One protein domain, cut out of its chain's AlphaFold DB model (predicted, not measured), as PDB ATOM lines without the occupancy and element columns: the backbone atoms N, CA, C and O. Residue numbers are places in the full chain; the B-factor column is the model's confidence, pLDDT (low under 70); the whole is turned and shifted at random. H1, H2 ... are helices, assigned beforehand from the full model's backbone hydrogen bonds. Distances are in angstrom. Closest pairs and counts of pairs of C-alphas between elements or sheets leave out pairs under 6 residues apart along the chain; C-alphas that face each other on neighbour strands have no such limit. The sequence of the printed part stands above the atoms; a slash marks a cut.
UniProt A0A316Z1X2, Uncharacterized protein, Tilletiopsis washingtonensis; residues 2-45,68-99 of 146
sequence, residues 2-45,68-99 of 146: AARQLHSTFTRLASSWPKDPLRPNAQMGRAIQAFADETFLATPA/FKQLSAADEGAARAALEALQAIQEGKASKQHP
ATOM      1  N   ALA A   2     153.434  82.261 112.217       81.12
ATOM      2  CA  ALA A   2     152.884  83.622 112.199       81.12
ATOM      3  C   ALA A   2     153.938  84.743 112.091       81.12
ATOM      4  O   ALA A   2     153.705  85.719 111.388       81.12
ATOM      5  N   ALA A   3     155.117  84.595 112.716       88.38
ATOM      6  CA  ALA A   3     156.149  85.641 112.745       88.38
ATOM      7  C   ALA A   3     156.624  86.086 111.352       88.38
ATOM      8  O   ALA A   3     156.685  87.276 111.069       88.38
ATOM      9  N   ARG A   4     156.888  85.133 110.447       91.50
ATOM     10  CA  ARG A   4     157.301  85.424 109.063       91.50
ATOM     11  C   ARG A   4     156.197  86.114 108.262       91.50
ATOM     12  O   ARG A   4     156.476  87.026 107.488       91.50
ATOM     13  N   GLN A   5     154.947  85.689 108.452       92.19
ATOM     14  CA  GLN A   5     153.797  86.320 107.802       92.19
ATOM     15  C   GLN A   5     153.622  87.761 108.287       92.19
ATOM     16  O   GLN A   5     153.563  88.661 107.454       92.19
ATOM     17  N   LEU A   6     153.636  87.988 109.605       93.12
ATOM     18  CA  LEU A   6     153.567  89.324 110.197       93.12
ATOM     19  C   LEU A   6     154.734  90.201 109.729       93.12
ATOM     20  O   LEU A   6     154.520  91.306 109.244       93.12
ATOM     21  N   HIS A   7     155.968  89.699 109.758       94.69
ATOM     22  CA  HIS A   7     157.125  90.440 109.247       94.69
ATOM     23  C   HIS A   7     156.925  90.900 107.797       94.69
ATOM     24  O   HIS A   7     157.123  92.078 107.482       94.69
ATOM     25  N   SER A   8     156.452  90.007 106.921       94.31
ATOM     26  CA  SER A   8     156.198  90.356 105.521       94.31
ATOM     27  C   SER A   8     155.095  91.409 105.359       94.31
ATOM     28  O   SER A   8     155.223  92.303 104.518       94.31
ATOM     29  N   THR A   9     154.031  91.358 106.171       95.19
ATOM     30  CA  THR A   9     152.939  92.337 106.098       95.19
ATOM     31  C   THR A   9     153.384  93.702 106.608       95.19
ATOM     32  O   THR A   9     153.105  94.703 105.948       95.19
ATOM     33  N   PHE A  10     154.140  93.755 107.708       95.50
ATOM     34  CA  PHE A  10     154.755  94.987 108.207       95.50
ATOM     35  C   PHE A  10     155.747  95.576 107.199       95.50
ATOM     36  O   PHE A  10     155.723  96.778 106.953       95.50
ATOM     37  N   THR A  11     156.564  94.745 106.547       95.06
ATOM     38  CA  THR A  11     157.503  95.196 105.505       95.06
ATOM     39  C   THR A  11     156.759  95.782 104.301       95.06
ATOM     40  O   THR A  11     157.122  96.843 103.787       95.06
ATOM     41  N   ARG A  12     155.667  95.138 103.868       96.00
ATOM     42  CA  ARG A  12     154.813  95.662 102.793       96.00
ATOM     43  C   ARG A  12     154.171  96.991 103.193       96.00
ATOM     44  O   ARG A  12     154.176  97.921 102.391       96.00
ATOM     45  N   LEU A  13     153.666  97.091 104.420       95.19
ATOM     46  CA  LEU A  13     153.073  98.314 104.961       95.19
ATOM     47  C   LEU A  13     154.097  99.455 105.047       95.19
ATOM     48  O   LEU A  13     153.818 100.574 104.631       95.19
ATOM     49  N   ALA A  14     155.311  99.158 105.513       94.81
ATOM     50  CA  ALA A  14     156.422 100.100 105.547       94.81
ATOM     51  C   ALA A  14     156.753 100.646 104.149       94.81
ATOM     52  O   ALA A  14     156.969 101.847 103.993       94.81
ATOM     53  N   SER A  15     156.750  99.781 103.128       93.75
ATOM     54  CA  SER A  15     157.041 100.177 101.744       93.75
ATOM     55  C   SER A  15     155.950 101.037 101.099       93.75
ATOM     56  O   SER A  15     156.256 101.861 100.240       93.75
ATOM     57  N   SER A  16     154.689 100.868 101.511       94.69
ATOM     58  CA  SER A  16     153.565 101.669 101.015       94.69
ATOM     59  C   SER A  16     153.368 102.971 101.795       94.69
ATOM     60  O   SER A  16     152.497 103.771 101.444       94.69
ATOM     61  N   TRP A  17     154.155 103.202 102.850       92.75
ATOM     62  CA  TRP A  17     154.031 104.399 103.668       92.75
ATOM     63  C   TRP A  17     154.487 105.647 102.894       92.75
ATOM     64  O   TRP A  17     155.531 105.613 102.235       92.75
ATOM     65  N   PRO A  18     153.740 106.767 102.960       91.31
ATOM     66  CA  PRO A  18     154.117 107.993 102.264       91.31
ATOM     67  C   PRO A  18     155.473 108.522 102.743       91.31
ATOM     68  O   PRO A  18     155.807 108.452 103.929       91.31
ATOM     69  N   LYS A  19     156.242 109.087 101.806       90.38
ATOM     70  CA  LYS A  19     157.501 109.775 102.108       90.38
ATOM     71  C   LYS A  19     157.210 111.129 102.748       90.38
ATOM     72  O   LYS A  19     156.391 111.883 102.232       90.38
ATOM     73  N   ASP A  20     157.917 111.443 103.828       88.38
ATOM     74  CA  ASP A  20     157.869 112.747 104.491       88.38
ATOM     75  C   ASP A  20     158.983 113.660 103.937       88.38
ATOM     76  O   ASP A  20     160.155 113.439 104.263       88.38
ATOM     77  N   PRO A  21     158.673 114.660 103.092       83.75
ATOM     78  CA  PRO A  21     159.691 115.536 102.517       83.75
ATOM     79  C   PRO A  21     160.248 116.551 103.526       83.75
ATOM     80  O   PRO A  21     161.366 117.026 103.350       83.75
ATOM     81  N   LEU A  22     159.510 116.865 104.595       85.12
ATOM     82  CA  LEU A  22     159.958 117.805 105.627       85.12
ATOM     83  C   LEU A  22     160.992 117.171 106.555       85.12
ATOM     84  O   LEU A  22     161.813 117.866 107.154       85.12
ATOM     85  N   ARG A  23     160.943 115.845 106.703       83.25
ATOM     86  CA  ARG A  23     161.821 115.093 107.600       83.25
ATOM     87  C   ARG A  23     162.490 113.936 106.858       83.25
ATOM     88  O   ARG A  23     162.196 112.771 107.136       83.25
ATOM     89  N   PRO A  24     163.458 114.217 105.966       85.62
ATOM     90  CA  PRO A  24     164.139 113.180 105.188       85.62
ATOM     91  C   PRO A  24     164.810 112.110 106.068       85.62
ATOM     92  O   PRO A  24     164.855 110.938 105.692       85.62
ATOM     93  N   ASN A  25     165.247 112.489 107.274       88.19
ATOM     94  CA  ASN A  25     165.921 111.600 108.224       88.19
ATOM     95  C   ASN A  25     164.969 110.840 109.170       88.19
ATOM     96  O   ASN A  25     165.414 109.901 109.822       88.19
ATOM     97  N   ALA A  26     163.677 111.189 109.238       87.88
ATOM     98  CA  ALA A  26     162.703 110.575 110.151       87.88
ATOM     99  C   ALA A  26     161.487 110.027 109.384       87.88
ATOM    100  O   ALA A  26     160.364 110.506 109.515       87.88
ATOM    101  N   GLN A  27     161.734 109.012 108.551       93.81
ATOM    102  CA  GLN A  27     160.701 108.365 107.738       93.81
ATOM    103  C   GLN A  27     159.963 107.290 108.539       93.81
ATOM    104  O   GLN A  27     160.580 106.329 109.000       93.81
ATOM    105  N   MET A  28     158.635 107.394 108.628       93.38
ATOM    106  CA  MET A  28     157.814 106.419 109.355       93.38
ATOM    107  C   MET A  28     157.947 105.000 108.782       93.38
ATOM    108  O   MET A  28     158.095 104.052 109.544       93.38
ATOM    109  N   GLY A  29     157.999 104.843 107.454       94.25
ATOM    110  CA  GLY A  29     158.220 103.532 106.832       94.25
ATOM    111  C   GLY A  29     159.507 102.850 107.318       94.25
ATOM    112  O   GLY A  29     159.500 101.657 107.603       94.25
ATOM    113  N   ARG A  30     160.592 103.614 107.532       94.75
ATOM    114  CA  ARG A  30     161.838 103.075 108.107       94.75
ATOM    115  C   ARG A  30     161.659 102.632 109.555       94.75
ATOM    116  O   ARG A  30     162.194 101.595 109.921       94.75
ATOM    117  N   ALA A  31     160.909 103.388 110.357       94.12
ATOM    118  CA  ALA A  31     160.620 103.016 111.741       94.12
ATOM    119  C   ALA A  31     159.788 101.724 111.819       94.12
ATOM    120  O   ALA A  31     160.114 100.835 112.598       94.12
ATOM    121  N   ILE A  32     158.771 101.583 110.962       94.81
ATOM    122  CA  ILE A  32     157.945 100.368 110.871       94.81
ATOM    123  C   ILE A  32     158.801  99.165 110.450       94.81
ATOM    124  O   ILE A  32     158.670  98.085 111.022       94.81
ATOM    125  N   GLN A  33     159.692  99.350 109.474       94.62
ATOM    126  CA  GLN A  33     160.601  98.296 109.032       94.62
ATOM    127  C   GLN A  33     161.587  97.887 110.135       94.62
ATOM    128  O   GLN A  33     161.738  96.699 110.394       94.62
ATOM    129  N   ALA A  34     162.209  98.857 110.811       92.81
ATOM    130  CA  ALA A  34     163.127  98.595 111.917       92.81
ATOM    131  C   ALA A  34     162.433  97.839 113.059       92.81
ATOM    132  O   ALA A  34     162.963  96.846 113.544       92.81
ATOM    133  N   PHE A  35     161.211  98.248 113.417       92.56
ATOM    134  CA  PHE A  35     160.390  97.543 114.399       92.56
ATOM    135  C   PHE A  35     160.106  96.093 113.982       92.56
ATOM    136  O   PHE A  35     160.208  95.182 114.803       92.56
ATOM    137  N   ALA A  36     159.756  95.862 112.712       92.94
ATOM    138  CA  ALA A  36     159.497  94.519 112.208       92.94
ATOM    139  C   ALA A  36     160.754  93.641 112.275       92.94
ATOM    140  O   ALA A  36     160.679  92.490 112.707       92.94
ATOM    141  N   ASP A  37     161.901  94.186 111.876       92.88
ATOM    142  CA  ASP A  37     163.172  93.474 111.923       92.88
ATOM    143  C   ASP A  37     163.565  93.137 113.374       92.88
ATOM    144  O   ASP A  37     163.887  91.987 113.658       92.88
ATOM    145  N   GLU A  38     163.445  94.083 114.312       90.19
ATOM    146  CA  GLU A  38     163.741  93.869 115.738       90.19
ATOM    147  C   GLU A  38     162.800  92.850 116.400       90.19
ATOM    148  O   GLU A  38     163.225  92.011 117.195       90.19
ATOM    149  N   THR A  39     161.510  92.905 116.072       89.50
ATOM    150  CA  THR A  39     160.492  92.090 116.749       89.50
ATOM    151  C   THR A  39     160.470  90.653 116.237       89.50
ATOM    152  O   THR A  39     160.261  89.715 117.014       89.50
ATOM    153  N   PHE A  40     160.640  90.464 114.925       91.69
ATOM    154  CA  PHE A  40     160.378  89.179 114.275       91.69
ATOM    155  C   PHE A  40     161.632  88.415 113.870       91.69
ATOM    156  O   PHE A  40     161.551  87.189 113.746       91.69
ATOM    157  N   LEU A  41     162.767  89.083 113.651       91.00
ATOM    158  CA  LEU A  41     164.006  88.393 113.302       91.00
ATOM    159  C   LEU A  41     164.722  87.931 114.568       91.00
ATOM    160  O   LEU A  41     164.770  88.630 115.579       91.00
ATOM    161  N   ALA A  42     165.296  86.735 114.512       85.12
ATOM    162  CA  ALA A  42     166.246  86.322 115.525       85.12
ATOM    163  C   ALA A  42     167.539  87.114 115.298       85.12
ATOM    164  O   ALA A  42     168.157  87.018 114.239       85.12
ATOM    165  N   THR A  43     167.957  87.919 116.275       74.12
ATOM    166  CA  THR A  43     169.302  88.497 116.244       74.12
ATOM    167  C   THR A  43     170.305  87.346 116.348       74.12
ATOM    168  O   THR A  43     170.271  86.625 117.349       74.12
ATOM    169  N   PRO A  44     171.198  87.131 115.364       59.56
ATOM    170  CA  PRO A  44     172.235  86.126 115.515       59.56
ATOM    171  C   PRO A  44     173.159  86.582 116.646       59.56
ATOM    172  O   PRO A  44     173.842  87.599 116.536       59.56
ATOM    173  N   ALA A  45     173.191  85.836 117.749       50.75
ATOM    174  CA  ALA A  45     174.002  86.132 118.933       50.75
ATOM    175  C   ALA A  45     175.530  85.997 118.703       50.75
ATOM    176  O   ALA A  45     176.287  85.755 119.639       50.75
ATOM    177  N   PHE A  68     163.754  83.493 112.086       86.94
ATOM    178  CA  PHE A  68     162.606  84.156 112.702       86.94
ATOM    179  C   PHE A  68     162.435  83.724 114.156       86.94
ATOM    180  O   PHE A  68     162.525  82.539 114.487       86.94
ATOM    181  N   LYS A  69     162.109  84.686 115.019       88.56
ATOM    182  CA  LYS A  69     161.792  84.442 116.425       88.56
ATOM    183  C   LYS A  69     160.471  83.671 116.559       88.56
ATOM    184  O   LYS A  69     159.511  83.907 115.822       88.56
ATOM    185  N   GLN A  70     160.401  82.769 117.538       87.69
ATOM    186  CA  GLN A  70     159.128  82.197 117.983       87.69
ATOM    187  C   GLN A  70     158.385  83.228 118.840       87.69
ATOM    188  O   GLN A  70     158.895  83.669 119.868       87.69
ATOM    189  N   LEU A  71     157.197  83.640 118.396       84.62
ATOM    190  CA  LEU A  71     156.357  84.609 119.102       84.62
ATOM    191  C   LEU A  71     155.435  83.902 120.095       84.62
ATOM    192  O   LEU A  71     154.951  82.802 119.819       84.62
ATOM    193  N   SER A  72     155.159  84.550 121.229       89.12
ATOM    194  CA  SER A  72     154.085  84.115 122.120       89.12
ATOM    195  C   SER A  72     152.717  84.522 121.555       89.12
ATOM    196  O   SER A  72     152.608  85.457 120.763       89.12
ATOM    197  N   ALA A  73     151.645  83.859 121.997       89.56
ATOM    198  CA  ALA A  73     150.285  84.211 121.578       89.56
ATOM    199  C   ALA A  73     149.903  85.664 121.937       89.56
ATOM    200  O   ALA A  73     149.161  86.308 121.195       89.56
ATOM    201  N   ALA A  74     150.432  86.190 123.048       90.06
ATOM    202  CA  ALA A  74     150.220  87.576 123.456       90.06
ATOM    203  C   ALA A  74     150.919  88.559 122.502       90.06
ATOM    204  O   ALA A  74     150.295  89.523 122.052       90.06
ATOM    205  N   ASP A  75     152.172  88.276 122.129       89.06
ATOM    206  CA  ASP A  75     152.940  89.108 121.194       89.06
ATOM    207  C   ASP A  75     152.306  89.114 119.801       89.06
ATOM    208  O   ASP A  75     152.210  90.158 119.156       89.06
ATOM    209  N   GLU A  76     151.809  87.959 119.343       90.56
ATOM    210  CA  GLU A  76     151.068  87.874 118.083       90.56
ATOM    211  C   GLU A  76     149.793  88.727 118.105       90.56
ATOM    212  O   GLU A  76     149.494  89.408 117.121       90.56
ATOM    213  N   GLY A  77     149.043  88.705 119.211       92.38
ATOM    214  CA  GLY A  77     147.841  89.521 119.382       92.38
ATOM    215  C   GLY A  77     148.149  91.018 119.342       92.38
ATOM    216  O   GLY A  77     147.511  91.763 118.596       92.38
ATOM    217  N   ALA A  78     149.179  91.446 120.077       92.56
ATOM    218  CA  ALA A  78     149.632  92.834 120.090       92.56
ATOM    219  C   ALA A  78     150.121  93.294 118.704       92.56
ATOM    220  O   ALA A  78     149.746  94.372 118.243       92.56
ATOM    221  N   ALA A  79     150.891  92.458 118.000       92.69
ATOM    222  CA  ALA A  79     151.379  92.759 116.656       92.69
ATOM    223  C   ALA A  79     150.237  92.918 115.639       92.69
ATOM    224  O   ALA A  79     150.285  93.810 114.790       92.69
ATOM    225  N   ARG A  80     149.187  92.092 115.727       94.19
ATOM    226  CA  ARG A  80     148.000  92.214 114.862       94.19
ATOM    227  C   ARG A  80     147.219  93.497 115.142       94.19
ATOM    228  O   ARG A  80     146.861  94.189 114.195       94.19
ATOM    229  N   ALA A  81     147.015  93.841 116.414       95.38
ATOM    230  CA  ALA A  81     146.354  95.089 116.795       95.38
ATOM    231  C   ALA A  81     147.148  96.324 116.327       95.38
ATOM    232  O   ALA A  81     146.572  97.278 115.806       95.38
ATOM    233  N   ALA A  82     148.479  96.287 116.445       94.25
ATOM    234  CA  ALA A  82     149.350  97.345 115.939       94.25
ATOM    235  C   ALA A  82     149.262  97.483 114.410       94.25
ATOM    236  O   ALA A  82     149.191  98.600 113.894       94.25
ATOM    237  N   LEU A  83     149.220  96.363 113.684       94.75
ATOM    238  CA  LEU A  83     149.050  96.358 112.232       94.75
ATOM    239  C   LEU A  83     147.717  97.000 111.826       94.75
ATOM    240  O   LEU A  83     147.707  97.858 110.944       94.75
ATOM    241  N   GLU A  84     146.615  96.633 112.485       95.38
ATOM    242  CA  GLU A  84     145.295  97.224 112.231       95.38
ATOM    243  C   GLU A  84     145.300  98.737 112.492       95.38
ATOM    244  O   GLU A  84     144.811  99.519 111.673       95.38
ATOM    245  N   ALA A  85     145.910  99.170 113.597       95.25
ATOM    246  CA  ALA A  85     146.022 100.585 113.933       95.25
ATOM    247  C   ALA A  85     146.821 101.366 112.875       95.25
ATOM    248  O   ALA A  85     146.397 102.442 112.447       95.25
ATOM    249  N   LEU A  86     147.948 100.819 112.409       94.69
ATOM    250  CA  LEU A  86     148.749 101.442 111.354       94.69
ATOM    251  C   LEU A  86     147.976 101.529 110.030       94.69
ATOM    252  O   LEU A  86     148.005 102.574 109.379       94.69
ATOM    253  N   GLN A  87     147.240 100.484 109.653       94.00
ATOM    254  CA  GLN A  87     146.377 100.517 108.467       94.00
ATOM    255  C   GLN A  87     145.281 101.583 108.595       94.00
ATOM    256  O   GLN A  87     145.087 102.379 107.678       94.00
ATOM    257  N   ALA A  88     144.629 101.684 109.757       93.75
ATOM    258  CA  ALA A  88     143.606 102.698 110.004       93.75
ATOM    259  C   ALA A  88     144.155 104.136 109.902       93.75
ATOM    260  O   ALA A  88     143.456 105.029 109.406       93.75
ATOM    261  N   ILE A  89     145.399 104.358 110.343       93.12
ATOM    262  CA  ILE A  89     146.105 105.639 110.188       93.12
ATOM    263  C   ILE A  89     146.402 105.906 108.711       93.12
ATOM    264  O   ILE A  89     146.088 106.993 108.223       93.12
ATOM    265  N   GLN A  90     146.959 104.928 107.990       91.94
ATOM    266  CA  GLN A  90     147.299 105.067 106.570       91.94
ATOM    267  C   GLN A  90     146.066 105.382 105.712       91.94
ATOM    268  O   GLN A  90     146.117 106.234 104.828       91.94
ATOM    269  N   GLU A  91     144.938 104.736 105.997       92.06
ATOM    270  CA  GLU A  91     143.671 104.956 105.296       92.06
ATOM    271  C   GLU A  91     142.969 106.264 105.691       92.06
ATOM    272  O   GLU A  91     141.931 106.612 105.107       92.06
ATOM    273  N   GLY A  92     143.485 106.975 106.698       91.00
ATOM    274  CA  GLY A  92     142.886 108.196 107.224       91.00
ATOM    275  C   GLY A  92     141.500 107.967 107.829       91.00
ATOM    276  O   GLY A  92     140.646 108.854 107.756       91.00
ATOM    277  N   LYS A  93     141.238 106.785 108.408       89.75
ATOM    278  CA  LYS A  93     139.911 106.392 108.919       89.75
ATOM    279  C   LYS A  93     139.357 107.403 109.927       89.75
ATOM    280  O   LYS A  93     138.199 107.793 109.813       89.75
ATOM    281  N   ALA A  94     140.195 107.897 110.840       86.50
ATOM    282  CA  ALA A  94     139.806 108.914 111.819       86.50
ATOM    283  C   ALA A  94     139.381 110.238 111.159       86.50
ATOM    284  O   ALA A  94     138.359 110.814 111.527       86.50
ATOM    285  N   SER A  95     140.110 110.683 110.129       86.94
ATOM    286  CA  SER A  95     139.762 111.897 109.379       86.94
ATOM    287  C   SER A  95     138.445 111.751 108.613       86.94
ATOM    288  O   SER A  95     137.731 112.735 108.443       86.94
ATOM    289  N   LYS A  96     138.121 110.539 108.143       89.44
ATOM    290  CA  LYS A  96     136.849 110.232 107.470       89.44
ATOM    291  C   LYS A  96     135.680 110.174 108.455       89.44
ATOM    292  O   LYS A  96     134.594 110.637 108.131       89.44
ATOM    293  N   GLN A  97     135.900 109.605 109.639       91.44
ATOM    294  CA  GLN A  97     134.883 109.488 110.690       91.44
ATOM    295  C   GLN A  97     134.538 110.839 111.322       91.44
ATOM    296  O   GLN A  97     133.383 111.080 111.670       91.44
ATOM    297  N   HIS A  98     135.524 111.725 111.440       86.62
ATOM    298  CA  HIS A  98     135.365 113.045 112.037       86.62
ATOM    299  C   HIS A  98     135.812 114.131 111.049       86.62
ATOM    300  O   HIS A  98     136.904 114.689 111.196       86.62
ATOM    301  N   PRO A  99     134.995 114.435 110.020       87.69
ATOM    302  CA  PRO A  99     135.332 115.467 109.053       87.69
ATOM    303  C   PRO A  99     135.425 116.825 109.750       87.69
ATOM    304  O   PRO A  99     134.543 117.225 110.513       87.69
TER     305      PRO A  99
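Overview. This is residues 2 to 45 and 68 to 99 of the 146 residues of an uncharacterized protein of Tilletiopsis washingtonensis (UniProt A0A316Z1X2). Three long helices lie side by side as a small, loose bundle, their centres making a triangle: H3, the longest, and H2 each pack on H1, and H2 runs back the opposite way. The short H4 follows the end of H3, where residues 94 to 99 stick out; residues 21 to 26 stick out between H1 and H2. The printed part has 76 residues with four named helices, in the order H1, H2, H3, H4, no named strand, and the class all helix. It is only just loose, close to compact, with a radius of gyration of the C-alphas of 13.9 A, and flat, spanning 45 by 29 by 15 A.

Arrangement. Start with H3, residues 73 to 90, which touches H1, residues 2 to 16; their closest C-alphas, of Leu 83 and Phe 10, are 7.1 A apart. These two run the same way at a shallow tilt of 16 degrees. From H1 look to H2, residues 28 to 40: they touch and form a helical hairpin, running opposite ways at a shallow tilt of 11 degrees, with the closest C-alphas, of Ala 14 and Gly 29, 4.1 A apart. H2 and H3 are near each other, with 6 pairs of C-alphas within 10 A. H4, residues 93 to 97, is close to H3 but not clearly touching; their closest C-alphas, of Ala 94 and Ala 88, are 7.5 A apart. H4 is apart from H1 and H2. In H1, H2, H3 and H4 every O i to N i+4 pair is within hydrogen-bond range.

Along the chain. Find C-alpha 73 at (150.285, 84.211, 121.578); from there H3 runs 25.9 A to C-alpha 90. H1 begins at C-alpha 2, at (152.884, 83.622, 112.199), and is 21.2 A long; H2 is 18.1 A long. H4, five residues, ends at C-alpha 97, at (134.883, 109.488, 110.690).

Size, cuts and confidence. The two C-alphas farthest apart, of Ala 45 and Pro 99, are 49.5 A apart. Residues 46 to 67 are not printed, and C-alphas 45 and 68 are 13.1 A apart across this cut, which lies in the link from H2 to H3. The link from H1 to H2 is long, with 11 residues, and that from H3 to H4 is tight. The mean pLDDT of the printed part is 90.1; look at residues 44 to 45 for the values under 70.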